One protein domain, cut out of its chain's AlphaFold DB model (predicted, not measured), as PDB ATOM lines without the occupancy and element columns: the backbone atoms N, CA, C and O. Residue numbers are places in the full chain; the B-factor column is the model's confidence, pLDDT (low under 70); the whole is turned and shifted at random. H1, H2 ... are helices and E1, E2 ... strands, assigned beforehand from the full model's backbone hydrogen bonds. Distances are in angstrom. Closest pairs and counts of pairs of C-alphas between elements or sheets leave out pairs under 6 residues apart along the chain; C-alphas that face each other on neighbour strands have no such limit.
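AT A GLANCE: This is residues 168 to 264 of the 427 residues of an uncharacterized protein of Archangium sp. Cb G35 (UniProt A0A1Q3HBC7). One strongly twisted, antiparallel sheet of six strands forms a wall; the short helix H1 sits on one side of it, beside the end made by E2 and E3. Unnamed coil, residues 174 to 183 and 214 to 226, fills out the same side as H1, and the opposite face of the sheet is bare. The printed part has 97 residues with six named strands and one named helix, in the order E1, E2, E3, H1, E4, E5, E6 along the chain, and the sheet's order is E1, E6, E5, E4, E2, E3. The class is mixed, helices and strands, although under half of the residues, 39 of 97, are in named elements. The whole is compact, with a radius of gyration of the C-alphas of 12.1 A, and rounded, with spans of 32 by 29 by 29 A.

IN THESE COORDINATES: E5, residues 243 to 248, and E6, residues 258 to 263, each run 13.7 A from first to last C-alpha. E4, residues 233 to 237, runs 13.0 A, E2, residues 188 to 192, 13.5 A, and E3, residues 198 to 202, 11.3 A. E1, residues 168 to 170, is 7.3 A long and begins with C-alpha 168 at (65.533, 168.188, 36.827). H1, residues 204 to 212, is 12.4 A long and begins with C-alpha 204 at (71.603, 144.207, 33.660). C-alpha 263, where E6 ends, is at (68.414, 163.904, 33.176).

HOW THE PARTS SIT: E1 and E3 are the edge strands of the sheet. E4, E5 and E6 form a meander, each strand the antiparallel neighbour of the one before; N 236 and O 245 are 2.8 A apart, and N 260 and O 246 are 2.8 A apart. E4 is also antiparallel to E2, with N 190 and O 235 at 2.9 A. E2 and E3 are a hairpin, with N 191 and O 200 at 2.8 A. E1 is antiparallel to E6 at 159 degrees, with N 168 and O 262 at 3.1 A. E3, H1 and E4 make a split strand-helix-strand unit, two strands running the same way with E2 between them, and its crossover is right-handed. H1 is on the sheet at a height of 8.1 A, but over none of the strands, only just: 2 of its 9 C-alphas fall on E3. The closest C-alphas of E2 and H1 are those of Thr 188 and Ala 204, 5.0 A apart. In H1 every O i to N i+4 pair is within hydrogen-bond range.

THE WHOLE: The two C-alphas farthest apart, those of Glu 205 and Thr 252, are 32.7 A apart. The printed part has no cut. The links E1 to E2, 17 residues, and H1 to E4, 20 residues, are long. The mean pLDDT of the printed part is 84.4; residues 168, 172, 251 to 254 and 263 to 264 are under 70.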
ATOM      1  N   SER A 168      66.782 167.502  36.484       62.56
ATOM      2  CA  SER A 168      65.533 168.188  36.827       62.56
ATOM      3  C   SER A 168      64.991 167.718  38.176       62.56
ATOM      4  O   SER A 168      64.119 168.360  38.762       62.56
ATOM      5  N   THR A 169      65.446 166.559  38.670       73.88
ATOM      6  CA  THR A 169      64.915 165.967  39.896       73.88
ATOM      7  C   THR A 169      65.955 165.155  40.671       73.88
ATOM      8  O   THR A 169      66.862 164.536  40.112       73.88
ATOM      9  N   LYS A 170      65.806 165.142  42.001       80.50
ATOM     10  CA  LYS A 170      66.616 164.346  42.930       80.50
ATOM     11  C   LYS A 170      65.734 163.581  43.909       80.50
ATOM     12  O   LYS A 170      64.681 164.060  44.320       80.50
ATOM     13  N   SER A 171      66.179 162.394  44.308       78.38
ATOM     14  CA  SER A 171      65.415 161.513  45.193       78.38
ATOM     15  C   SER A 171      65.692 161.894  46.627       78.38
ATOM     16  O   SER A 171      66.811 161.721  47.111       78.38
ATOM     17  N   LEU A 172      64.654 162.329  47.338       69.06
ATOM     18  CA  LEU A 172      64.720 162.521  48.788       69.06
ATOM     19  C   LEU A 172      65.024 161.199  49.519       69.06
ATOM     20  O   LEU A 172      65.706 161.200  50.541       69.06
ATOM     21  N   ASN A 173      64.617 160.066  48.931       75.31
ATOM     22  CA  ASN A 173      64.893 158.720  49.437       75.31
ATOM     23  C   ASN A 173      66.127 158.059  48.795       75.31
ATOM     24  O   ASN A 173      66.392 156.877  49.018       75.31
ATOM     25  N   ARG A 174      66.898 158.829  48.015       81.38
ATOM     26  CA  ARG A 174      68.264 158.527  47.567       81.38
ATOM     27  C   ARG A 174      68.449 157.250  46.734       81.38
ATOM     28  O   ARG A 174      69.572 156.762  46.643       81.38
ATOM     29  N   ARG A 175      67.393 156.706  46.114       85.94
ATOM     30  CA  ARG A 175      67.507 155.549  45.202       85.94
ATOM     31  C   ARG A 175      66.417 155.495  44.120       85.94
ATOM     32  O   ARG A 175      65.336 156.045  44.339       85.94
ATOM     33  N   PRO A 176      66.648 154.767  43.009       87.44
ATOM     34  CA  PRO A 176      65.606 154.452  42.035       87.44
ATOM     35  C   PRO A 176      64.455 153.637  42.646       87.44
ATOM     36  O   PRO A 176      64.656 152.823  43.560       87.44
ATOM     37  N   GLY A 177      63.248 153.826  42.108       85.44
ATOM     38  CA  GLY A 177      62.038 153.089  42.494       85.44
ATOM     39  C   GLY A 177      61.505 153.411  43.895       85.44
ATOM     40  O   GLY A 177      60.751 152.621  44.455       85.44
ATOM     41  N   ASN A 178      61.936 154.520  44.504       81.88
ATOM     42  CA  ASN A 178      61.434 154.997  45.793       81.88
ATOM     43  C   ASN A 178      61.343 156.527  45.769       81.88
ATOM     44  O   ASN A 178      62.357 157.208  45.918       81.88
ATOM     45  N   ASN A 179      60.142 157.061  45.532       76.81
ATOM     46  CA  ASN A 179      59.919 158.480  45.205       76.81
ATOM     47  C   ASN A 179      60.807 158.975  44.042       76.81
ATOM     48  O   ASN A 179      61.211 160.131  44.000       76.81
ATOM     49  N   ALA A 180      61.150 158.056  43.138       85.19
ATOM     50  CA  ALA A 180      61.920 158.247  41.917       85.19
ATOM     51  C   ALA A 180      61.541 157.116  40.943       85.19
ATOM     52  O   ALA A 180      61.184 156.030  41.419       85.19
ATOM     53  N   PRO A 181      61.650 157.307  39.618       86.31
ATOM     54  CA  PRO A 181      61.411 156.250  38.642       86.31
ATOM     55  C   PRO A 181      62.233 154.997  38.943       86.31
ATOM     56  O   PRO A 181      63.388 155.073  39.381       86.31
ATOM     57  N   ALA A 182      61.622 153.832  38.738       89.94
ATOM     58  CA  ALA A 182      62.340 152.566  38.767       89.94
ATOM     59  C   ALA A 182      63.274 152.471  37.552       89.94
ATOM     60  O   ALA A 182      62.989 153.032  36.495       89.94
ATOM     61  N   LEU A 183      64.389 151.754  37.699       90.44
ATOM     62  CA  LEU A 183      65.240 151.448  36.549       90.44
ATOM     63  C   LEU A 183      64.495 150.477  35.630       90.44
ATOM     64  O   LEU A 183      63.972 149.465  36.100       90.44
ATOM     65  N   GLY A 184      64.446 150.799  34.338       86.38
ATOM     66  CA  GLY A 184      63.834 149.945  33.323       86.38
ATOM     67  C   GLY A 184      64.581 148.622  33.120       86.38
ATOM     68  O   GLY A 184      65.705 148.428  33.594       86.38
ATOM     69  N   ALA A 185      63.956 147.703  32.386       87.44
ATOM     70  CA  ALA A 185      64.603 146.460  31.978       87.44
ATOM     71  C   ALA A 185      65.832 146.747  31.095       87.44
ATOM     72  O   ALA A 185      65.825 147.675  30.291       87.44
ATOM     73  N   GLY A 186      66.895 145.956  31.255       90.25
ATOM     74  CA  GLY A 186      68.120 146.102  30.458       90.25
ATOM     75  C   GLY A 186      69.043 147.250  30.879       90.25
ATOM     76  O   GLY A 186      70.096 147.419  30.272       90.25
ATOM     77  N   VAL A 187      68.700 148.010  31.927       94.25
ATOM     78  CA  VAL A 187      69.575 149.069  32.443       94.25
ATOM     79  C   VAL A 187      70.884 148.480  32.975       94.25
ATOM     80  O   VAL A 187      70.892 147.513  33.736       94.25
ATOM     81  N   THR A 188      71.994 149.107  32.603       95.88
ATOM     82  CA  THR A 188      73.348 148.809  33.084       95.88
ATOM     83  C   THR A 188      73.831 149.899  34.036       95.88
ATOM     84  O   THR A 188      73.297 151.012  34.040       95.88
ATOM     85  N   ALA A 189      74.846 149.591  34.847       96.12
ATOM     86  CA  ALA A 189      75.491 150.576  35.712       96.12
ATOM     87  C   ALA A 189      76.992 150.693  35.422       96.12
ATOM     88  O   ALA A 189      77.678 149.696  35.188       96.12
ATOM     89  N   LYS A 190      77.521 151.915  35.462       94.69
ATOM     90  CA  LYS A 190      78.957 152.208  35.344       94.69
ATOM     91  C   LYS A 190      79.385 153.125  36.481       94.69
ATOM     92  O   LYS A 190      78.754 154.148  36.704       94.69
ATOM     93  N   VAL A 191      80.437 152.760  37.200       93.81
ATOM     94  CA  VAL A 191      81.000 153.531  38.313       93.81
ATOM     95  C   VAL A 191      82.255 154.237  37.841       93.81
ATOM     96  O   VAL A 191      83.135 153.603  37.258       93.81
ATOM     97  N   PHE A 192      82.338 155.526  38.141       88.69
ATOM     98  CA  PHE A 192      83.454 156.387  37.790       88.69
ATOM     99  C   PHE A 192      84.074 156.998  39.042       88.69
ATOM    100  O   PHE A 192      83.367 157.289  40.016       88.69
ATOM    101  N   ASP A 193      85.391 157.183  39.010       86.75
ATOM    102  CA  ASP A 193      86.110 157.929  40.039       86.75
ATOM    103  C   ASP A 193      85.985 159.452  39.856       86.75
ATOM    104  O   ASP A 193      85.261 159.944  38.982       86.75
ATOM    105  N   LYS A 194      86.687 160.199  40.718       79.69
ATOM    106  CA  LYS A 194      86.702 161.668  40.722       79.69
ATOM    107  C   LYS A 194      87.213 162.275  39.409       79.69
ATOM    108  O   LYS A 194      86.836 163.394  39.092       79.69
ATOM    109  N   ASP A 195      88.042 161.539  38.669       73.69
ATOM    110  CA  ASP A 195      88.658 161.980  37.416       73.69
ATOM    111  C   ASP A 195      87.863 161.465  36.200       73.69
ATOM    112  O   ASP A 195      88.258 161.648  35.054       73.69
ATOM    113  N   GLY A 196      86.722 160.801  36.430       74.50
ATOM    114  CA  GLY A 196      85.875 160.265  35.368       74.50
ATOM    115  C   GLY A 196      86.394 158.969  34.745       74.50
ATOM    116  O   GLY A 196      85.868 158.545  33.713       74.50
ATOM    117  N   LYS A 197      87.371 158.295  35.361       82.25
ATOM    118  CA  LYS A 197      87.850 156.989  34.902       82.25
ATOM    119  C   LYS A 197      86.886 155.893  35.342       82.25
ATOM    120  O   LYS A 197      86.398 155.879  36.472       82.25
ATOM    121  N   LEU A 198      86.599 154.956  34.438       88.06
ATOM    122  CA  LEU A 198      85.738 153.811  34.725       88.06
ATOM    123  C   LEU A 198      86.418 152.882  35.741       88.06
ATOM    124  O   LEU A 198      87.496 152.351  35.480       88.06
ATOM    125  N   VAL A 199      85.754 152.656  36.872       92.88
ATOM    126  CA  VAL A 199      86.226 151.785  37.962       92.88
ATOM    127  C   VAL A 199      85.505 150.441  37.948       92.88
ATOM    128  O   VAL A 199      86.098 149.405  38.234       92.88
ATOM    129  N   LYS A 200      84.208 150.443  37.629       94.12
ATOM    130  CA  LYS A 200      83.372 149.238  37.675       94.12
ATOM    131  C   LYS A 200      82.248 149.335  36.655       94.12
ATOM    132  O   LYS A 200      81.666 150.399  36.478       94.12
ATOM    133  N   SER A 201      81.895 148.224  36.020       95.56
ATOM    134  CA  SER A 201      80.705 148.133  35.171       95.56
ATOM    135  C   SER A 201      79.882 146.916  35.568       95.56
ATOM    136  O   SER A 201      80.436 145.872  35.902       95.56
ATOM    137  N   LEU A 202      78.563 147.085  35.592       96.06
ATOM    138  CA  LEU A 202      77.593 146.051  35.900       96.06
ATOM    139  C   LEU A 202      76.629 145.928  34.725       96.06
ATOM    140  O   LEU A 202      76.018 146.916  34.307       96.06
ATOM    141  N   ASN A 203      76.467 144.708  34.229       95.56
ATOM    142  CA  ASN A 203      75.419 144.388  33.272       95.56
ATOM    143  C   ASN A 203      74.036 144.341  33.958       95.56
ATOM    144  O   ASN A 203      73.920 144.437  35.186       95.56
ATOM    145  N   ALA A 204      72.976 144.188  33.162       94.50
ATOM    146  CA  ALA A 204      71.603 144.207  33.660       94.50
ATOM    147  C   ALA A 204      71.315 143.105  34.700       94.50
ATOM    148  O   ALA A 204      70.603 143.343  35.677       94.50
ATOM    149  N   GLU A 205      71.900 141.915  34.550       94.00
ATOM    150  CA  GLU A 205      71.716 140.808  35.496       94.00
ATOM    151  C   GLU A 205      72.398 141.074  36.840       94.00
ATOM    152  O   GLU A 205      71.807 140.858  37.900       94.00
ATOM    153  N   GLN A 206      73.635 141.574  36.811       94.69
ATOM    154  CA  GLN A 206      74.386 141.955  38.007       94.69
ATOM    155  C   GLN A 206      73.671 143.073  38.768       94.69
ATOM    156  O   GLN A 206      73.563 143.020  39.995       94.69
ATOM    157  N   LEU A 207      73.126 144.056  38.046       94.31
ATOM    158  CA  LEU A 207      72.352 145.134  38.649       94.31
ATOM    159  C   LEU A 207      71.038 144.621  39.259       94.31
ATOM    160  O   LEU A 207      70.705 144.991  40.385       94.31
ATOM    161  N   LYS A 208      70.333 143.706  38.584       92.19
ATOM    162  CA  LYS A 208      69.113 143.070  39.108       92.19
ATOM    163  C   LYS A 208      69.381 142.267  40.387       92.19
ATOM    164  O   LYS A 208      68.589 142.320  41.329       92.19
ATOM    165  N   LYS A 209      70.525 141.576  40.468       93.06
ATOM    166  CA  LYS A 209      70.965 140.895  41.700       93.06
ATOM    167  C   LYS A 209      71.144 141.890  42.852       93.06
ATOM    168  O   LYS A 209      70.635 141.633  43.941       93.06
ATOM    169  N   LEU A 210      71.768 143.048  42.615       91.81
ATOM    170  CA  LEU A 210      71.866 144.105  43.633       91.81
ATOM    171  C   LEU A 210      70.489 144.633  44.057       91.81
ATOM    172  O   LEU A 210      70.242 144.755  45.253       91.81
ATOM    173  N   GLN A 211      69.576 144.863  43.108       89.94
ATOM    174  CA  GLN A 211      68.204 145.308  43.393       89.94
ATOM    175  C   GLN A 211      67.419 144.323  44.269       89.94
ATOM    176  O   GLN A 211      66.610 144.740  45.096       89.94
ATOM    177  N   SER A 212      67.665 143.019  44.114       90.25
ATOM    178  CA  SER A 212      67.026 141.978  44.929       90.25
ATOM    179  C   SER A 212      67.578 141.897  46.360       90.25
ATOM    180  O   SER A 212      66.893 141.424  47.272       90.25
ATOM    181  N   ASN A 213      68.795 142.396  46.591       90.94
ATOM    182  CA  ASN A 213      69.428 142.367  47.900       90.94
ATOM    183  C   ASN A 213      68.956 143.549  48.760       90.94
ATOM    184  O   ASN A 213      69.556 144.624  48.780       90.94
ATOM    185  N   LYS A 214      67.909 143.307  49.554       85.94
ATOM    186  CA  LYS A 214      67.304 144.297  50.460       85.94
ATOM    187  C   LYS A 214      68.252 144.848  51.533       85.94
ATOM    188  O   LYS A 214      67.903 145.852  52.143       85.94
ATOM    189  N   LYS A 215      69.422 144.236  51.784       86.50
ATOM    190  CA  LYS A 215      70.422 144.800  52.713       86.50
ATOM    191  C   LYS A 215      71.111 146.021  52.098       86.50
ATOM    192  O   LYS A 215      71.217 147.053  52.756       86.50
ATOM    193  N   VAL A 216      71.515 145.925  50.829       86.00
ATOM    194  CA  VAL A 216      72.221 147.003  50.108       86.00
ATOM    195  C   VAL A 216      71.268 147.919  49.329       86.00
ATOM    196  O   VAL A 216      71.518 149.116  49.228       86.00
ATOM    197  N   TRP A 217      70.135 147.397  48.847       88.00
ATOM    198  CA  TRP A 217      69.103 148.135  48.109       88.00
ATOM    199  C   TRP A 217      67.878 148.419  48.995       88.00
ATOM    200  O   TRP A 217      66.778 147.907  48.783       88.00
ATOM    201  N   ASN A 218      68.078 149.209  50.053       85.00
ATOM    202  CA  ASN A 218      67.078 149.444  51.104       85.00
ATOM    203  C   ASN A 218      66.395 150.829  51.013       85.00
ATOM    204  O   ASN A 218      66.726 151.665  50.174       85.00
ATOM    205  N   LYS A 219      65.392 151.090  51.869       76.31
ATOM    206  CA  LYS A 219      64.618 152.354  51.883       76.31
ATOM    207  C   LYS A 219      65.456 153.584  52.269       76.31
ATOM    208  O   LYS A 219      65.144 154.674  51.804       76.31
ATOM    209  N   GLY A 220      66.494 153.406  53.090       72.94
ATOM    210  CA  GLY A 220      67.388 154.477  53.542       72.94
ATOM    211  C   GLY A 220      68.414 154.925  52.497       72.94
ATOM    212  O   GLY A 220      69.136 155.898  52.735       72.94
ATOM    213  N   GLY A 221      68.471 154.232  51.356       74.00
ATOM    214  CA  GLY A 221      69.440 154.486  50.297       74.00
ATOM    215  C   GLY A 221      70.881 154.198  50.731       74.00
ATOM    216  O   GLY A 221      71.137 153.574  51.760       74.00
ATOM    217  N   GLY A 222      71.837 154.642  49.917       83.00
ATOM    218  CA  GLY A 222      73.264 154.388  50.107       83.00
ATOM    219  C   GLY A 222      73.977 154.311  48.765       83.00
ATOM    220  O   GLY A 222      73.473 154.813  47.763       83.00
ATOM    221  N   ASP A 223      75.127 153.650  48.726       87.25
ATOM    222  CA  ASP A 223      75.823 153.367  47.470       87.25
ATOM    223  C   ASP A 223      75.180 152.220  46.665       87.25
ATOM    224  O   ASP A 223      75.642 151.900  45.575       87.25
ATOM    225  N   MET A 224      74.130 151.586  47.201       89.25
ATOM    226  CA  MET A 224      73.399 150.475  46.586       89.25
ATOM    227  C   MET A 224      74.266 149.236  46.296       89.25
ATOM    228  O   MET A 224      73.950 148.445  45.408       89.25
ATOM    229  N   GLY A 225      75.370 149.059  47.035       89.31
ATOM    230  CA  GLY A 225      76.341 147.986  46.791       89.31
ATOM    231  C   GLY A 225      77.221 148.223  45.558       89.31
ATOM    232  O   GLY A 225      77.895 147.305  45.077       89.31
ATOM    233  N   LEU A 226      77.222 149.446  45.021       91.81
ATOM    234  CA  LEU A 226      78.044 149.815  43.871       91.81
ATOM    235  C   LEU A 226      79.503 150.067  44.268       91.81
ATOM    236  O   LEU A 226      80.370 149.939  43.405       91.81
ATOM    237  N   GLY A 227      79.788 150.303  45.553       90.25
ATOM    238  CA  GLY A 227      81.131 150.553  46.072       90.25
ATOM    239  C   GLY A 227      81.571 152.000  45.867       90.25
ATOM    240  O   GLY A 227      82.702 152.240  45.457       90.25
ATOM    241  N   LEU A 228      80.675 152.969  46.086       88.94
ATOM    242  CA  LEU A 228      80.982 154.383  45.846       88.94
ATOM    243  C   LEU A 228      81.809 154.983  46.989       88.94
ATOM    244  O   LEU A 228      81.283 155.293  48.064       88.94
ATOM    245  N   GLY A 229      83.091 155.215  46.712       84.81
ATOM    246  CA  GLY A 229      83.980 156.005  47.558       84.81
ATOM    247  C   GLY A 229      83.627 157.498  47.594       84.81
ATOM    248  O   GLY A 229      82.634 157.965  47.019       84.81
ATOM    249  N   SER A 230      84.454 158.278  48.287       80.06
ATOM    250  CA  SER A 230      84.362 159.741  48.283       80.06
ATOM    251  C   SER A 230      84.535 160.273  46.857       80.06
ATOM    252  O   SER A 230      85.487 159.909  46.176       80.06
ATOM    253  N   ASN A 231      83.611 161.127  46.408       78.50
ATOM    254  CA  ASN A 231      83.605 161.743  45.070       78.50
ATOM    255  C   ASN A 231      83.518 160.762  43.883       78.50
ATOM    256  O   ASN A 231      83.806 161.142  42.754       78.50
ATOM    257  N   MET A 232      83.087 159.521  44.122       88.31
ATOM    258  CA  MET A 232      82.697 158.602  43.052       88.31
ATOM    259  C   MET A 232      81.233 158.804  42.661       88.31
ATOM    260  O   MET A 232      80.409 159.254  43.466       88.31
ATOM    261  N   ARG A 233      80.896 158.396  41.438       89.44
ATOM    262  CA  ARG A 233      79.522 158.399  40.925       89.44
ATOM    263  C   ARG A 233      79.200 157.105  40.195       89.44
ATOM    264  O   ARG A 233      80.087 156.480  39.618       89.44
ATOM    265  N   ALA A 234      77.930 156.725  40.188       92.69
ATOM    266  CA  ALA A 234      77.420 155.665  39.330       92.69
ATOM    267  C   ALA A 234      76.428 156.226  38.313       92.69
ATOM    268  O   ALA A 234      75.487 156.924  38.675       92.69
ATOM    269  N   GLU A 235      76.617 155.867  37.056       91.50
ATOM    270  CA  GLU A 235      75.715 156.149  35.951       91.50
ATOM    271  C   GLU A 235      74.835 154.938  35.669       91.50
ATOM    272  O   GLU A 235      75.345 153.823  35.548       91.50
ATOM    273  N   PHE A 236      73.536 155.167  35.496       92.12
ATOM    274  CA  PHE A 236      72.583 154.169  35.024       92.12
ATOM    275  C   PHE A 236      72.229 154.467  33.576       92.12
ATOM    276  O   PHE A 236      71.776 155.571  33.264       92.12
ATOM    277  N   ARG A 237      72.440 153.491  32.694       89.06
ATOM    278  CA  ARG A 237      72.214 153.636  31.254       89.06
ATOM    279  C   ARG A 237      71.234 152.592  30.757       89.06
ATOM    280  O   ARG A 237      71.351 151.435  31.148       89.06
ATOM    281  N   ASP A 238      70.277 152.998  29.932       88.00
ATOM    282  CA  ASP A 238      69.323 152.072  29.316       88.00
ATOM    283  C   ASP A 238      69.990 151.137  28.292       88.00
ATOM    284  O   ASP A 238      71.205 151.180  28.077       88.00
ATOM    285  N   SER A 239      69.193 150.269  27.664       86.12
ATOM    286  CA  SER A 239      69.671 149.307  26.663       86.12
ATOM    287  C   SER A 239      70.325 149.962  25.443       86.12
ATOM    288  O   SER A 239      71.140 149.324  24.784       86.12
ATOM    289  N   ASN A 240      70.003 151.228  25.161       81.00
ATOM    290  CA  ASN A 240      70.572 152.009  24.062       81.00
ATOM    291  C   ASN A 240      71.792 152.831  24.515       81.00
ATOM    292  O   ASN A 240      72.341 153.615  23.745       81.00
ATOM    293  N   GLY A 241      72.220 152.683  25.771       76.69
ATOM    294  CA  GLY A 241      73.343 153.416  26.346       76.69
ATOM    295  C   GLY A 241      73.006 154.838  26.805       76.69
ATOM    296  O   GLY A 241      73.913 155.538  27.272       76.69
ATOM    297  N   LYS A 242      71.740 155.272  26.738       80.44
ATOM    298  CA  LYS A 242      71.312 156.609  27.174       80.44
ATOM    299  C   LYS A 242      71.321 156.698  28.695       80.44
ATOM    300  O   LYS A 242      70.844 155.797  29.381       80.44
ATOM    301  N   LEU A 243      71.851 157.795  29.239       82.19
ATOM    302  CA  LEU A 243      71.874 158.030  30.682       82.19
ATOM    303  C   LEU A 243      70.461 158.317  31.209       82.19
ATOM    304  O   LEU A 243      69.850 159.315  30.834       82.19
ATOM    305  N   VAL A 244      69.971 157.470  32.113       86.81
ATOM    306  CA  VAL A 244      68.623 157.571  32.708       86.81
ATOM    307  C   VAL A 244      68.640 157.961  34.186       86.81
ATOM    308  O   VAL A 244      67.621 158.388  34.728       86.81
ATOM    309  N   GLY A 245      69.794 157.843  34.838       88.62
ATOM    310  CA  GLY A 245      69.958 158.179  36.244       88.62
ATOM    311  C   GLY A 245      71.421 158.264  36.651       88.62
ATOM    312  O   GLY A 245      72.294 157.680  36.007       88.62
ATOM    313  N   GLU A 246      71.684 158.950  37.753       89.56
ATOM    314  CA  GLU A 246      73.009 159.043  38.361       89.56
ATOM    315  C   GLU A 246      72.891 158.959  39.876       89.56
ATOM    316  O   GLU A 246      71.985 159.522  40.483       89.56
ATOM    317  N   LEU A 247      73.817 158.248  40.505       90.19
ATOM    318  CA  LEU A 247      73.990 158.241  41.947       90.19
ATOM    319  C   LEU A 247      75.329 158.911  42.260       90.19
ATOM    320  O   LEU A 247      76.382 158.353  41.954       90.19
ATOM    321  N   LYS A 248      75.297 160.094  42.880       87.69
ATOM    322  CA  LYS A 248      76.499 160.847  43.282       87.69
ATOM    323  C   LYS A 248      76.281 161.601  44.586       87.69
ATOM    324  O   LYS A 248      75.154 161.736  45.056       87.69
ATOM    325  N   ARG A 249      77.353 162.105  45.195       84.69
ATOM    326  CA  ARG A 249      77.257 163.048  46.323       84.69
ATOM    327  C   ARG A 249      77.094 164.462  45.759       84.69
ATOM    328  O   ARG A 249      77.756 164.801  44.789       84.69
ATOM    329  N   ASP A 250      76.219 165.267  46.354       72.75
ATOM    330  CA  ASP A 250      75.826 166.591  45.837       72.75
ATOM    331  C   ASP A 250      76.618 167.759  46.447       72.75
ATOM    332  O   ASP A 250      76.210 168.912  46.351       72.75
ATOM    333  N   GLY A 251      77.707 167.461  47.161       66.75
ATOM    334  CA  GLY A 251      78.520 168.447  47.876       66.75
ATOM    335  C   GLY A 251      77.888 168.993  49.164       66.75
ATOM    336  O   GLY A 251      78.625 169.274  50.108       66.75
ATOM    337  N   THR A 252      76.553 169.067  49.257       61.31
ATOM    338  CA  THR A 252      75.833 169.569  50.444       61.31
ATOM    339  C   THR A 252      75.708 168.518  51.544       61.31
ATOM    340  O   THR A 252      75.771 168.843  52.727       61.31
ATOM    341  N   ASN A 253      75.594 167.238  51.174       61.12
ATOM    342  CA  ASN A 253      75.499 166.136  52.125       61.12
ATOM    343  C   ASN A 253      76.571 165.077  51.840       61.12
ATOM    344  O   ASN A 253      76.325 164.045  51.210       61.12
ATOM    345  N   LYS A 254      77.793 165.330  52.328       62.81
ATOM    346  CA  LYS A 254      78.974 164.485  52.067       62.81
ATOM    347  C   LYS A 254      78.845 163.055  52.592       62.81
ATOM    348  O   LYS A 254      79.608 162.199  52.159       62.81
ATOM    349  N   ASN A 255      77.861 162.756  53.443       70.31
ATOM    350  CA  ASN A 255      77.766 161.473  54.141       70.31
ATOM    351  C   ASN A 255      77.026 160.387  53.350       70.31
ATOM    352  O   ASN A 255      77.362 159.211  53.494       70.31
ATOM    353  N   LYS A 256      76.106 160.725  52.432       78.56
ATOM    354  CA  LYS A 256      75.400 159.720  51.607       78.56
ATOM    355  C   LYS A 256      75.124 160.226  50.186       78.56
ATOM    356  O   LYS A 256      74.674 161.363  50.053       78.56
ATOM    357  N   PRO A 257      75.313 159.396  49.144       87.12
ATOM    358  CA  PRO A 257      74.972 159.790  47.783       87.12
ATOM    359  C   PRO A 257      73.455 159.991  47.621       87.12
ATOM    360  O   PRO A 257      72.652 159.472  48.399       87.12
ATOM    361  N   LEU A 258      73.080 160.776  46.616       86.94
ATOM    362  CA  LEU A 258      71.719 161.052  46.178       86.94
ATOM    363  C   LEU A 258      71.522 160.501  44.772       86.94
ATOM    364  O   LEU A 258      72.420 160.580  43.932       86.94
ATOM    365  N   TYR A 259      70.342 159.932  44.535       89.12
ATOM    366  CA  TYR A 259      69.937 159.496  43.208       89.12
ATOM    367  C   TYR A 259      69.272 160.653  42.474       89.12
ATOM    368  O   TYR A 259      68.347 161.270  43.003       89.12
ATOM    369  N   PHE A 260      69.718 160.902  41.256       86.50
ATOM    370  CA  PHE A 260      69.208 161.917  40.362       86.50
ATOM    371  C   PHE A 260      68.602 161.256  39.123       86.50
ATOM    372  O   PHE A 260      69.121 160.252  38.630       86.50
ATOM    373  N   TRP A 261      67.483 161.799  38.646       84.25
ATOM    374  CA  TRP A 261      66.805 161.354  37.426       84.25
ATOM    375  C   TRP A 261      66.134 162.542  36.740       84.25
ATOM    376  O   TRP A 261      66.192 163.671  37.228       84.25
ATOM    377  N   GLY A 262      65.504 162.276  35.596       72.56
ATOM    378  CA  GLY A 262      65.044 163.365  34.747       72.56
ATOM    379  C   GLY A 262      66.272 164.118  34.277       72.56
ATOM    380  O   GLY A 262      66.319 165.343  34.320       72.56
ATOM    381  N   ASN A 263      67.313 163.352  33.920       64.19
ATOM    382  CA  ASN A 263      68.414 163.904  33.176       64.19
ATOM    383  C   ASN A 263      67.773 164.544  31.967       64.19
ATOM    384  O   ASN A 263      67.256 163.833  31.099       64.19
ATOM    385  N   GLN A 264      67.745 165.864  31.937       54.94
ATOM    386  CA  GLN A 264      67.294 166.495  30.724       54.94
ATOM    387  C   GLN A 264      68.328 166.203  29.643       54.94
ATOM    388  O   GLN A 264      67.950 166.189  28.481       54.94
TER     389      GLN A 264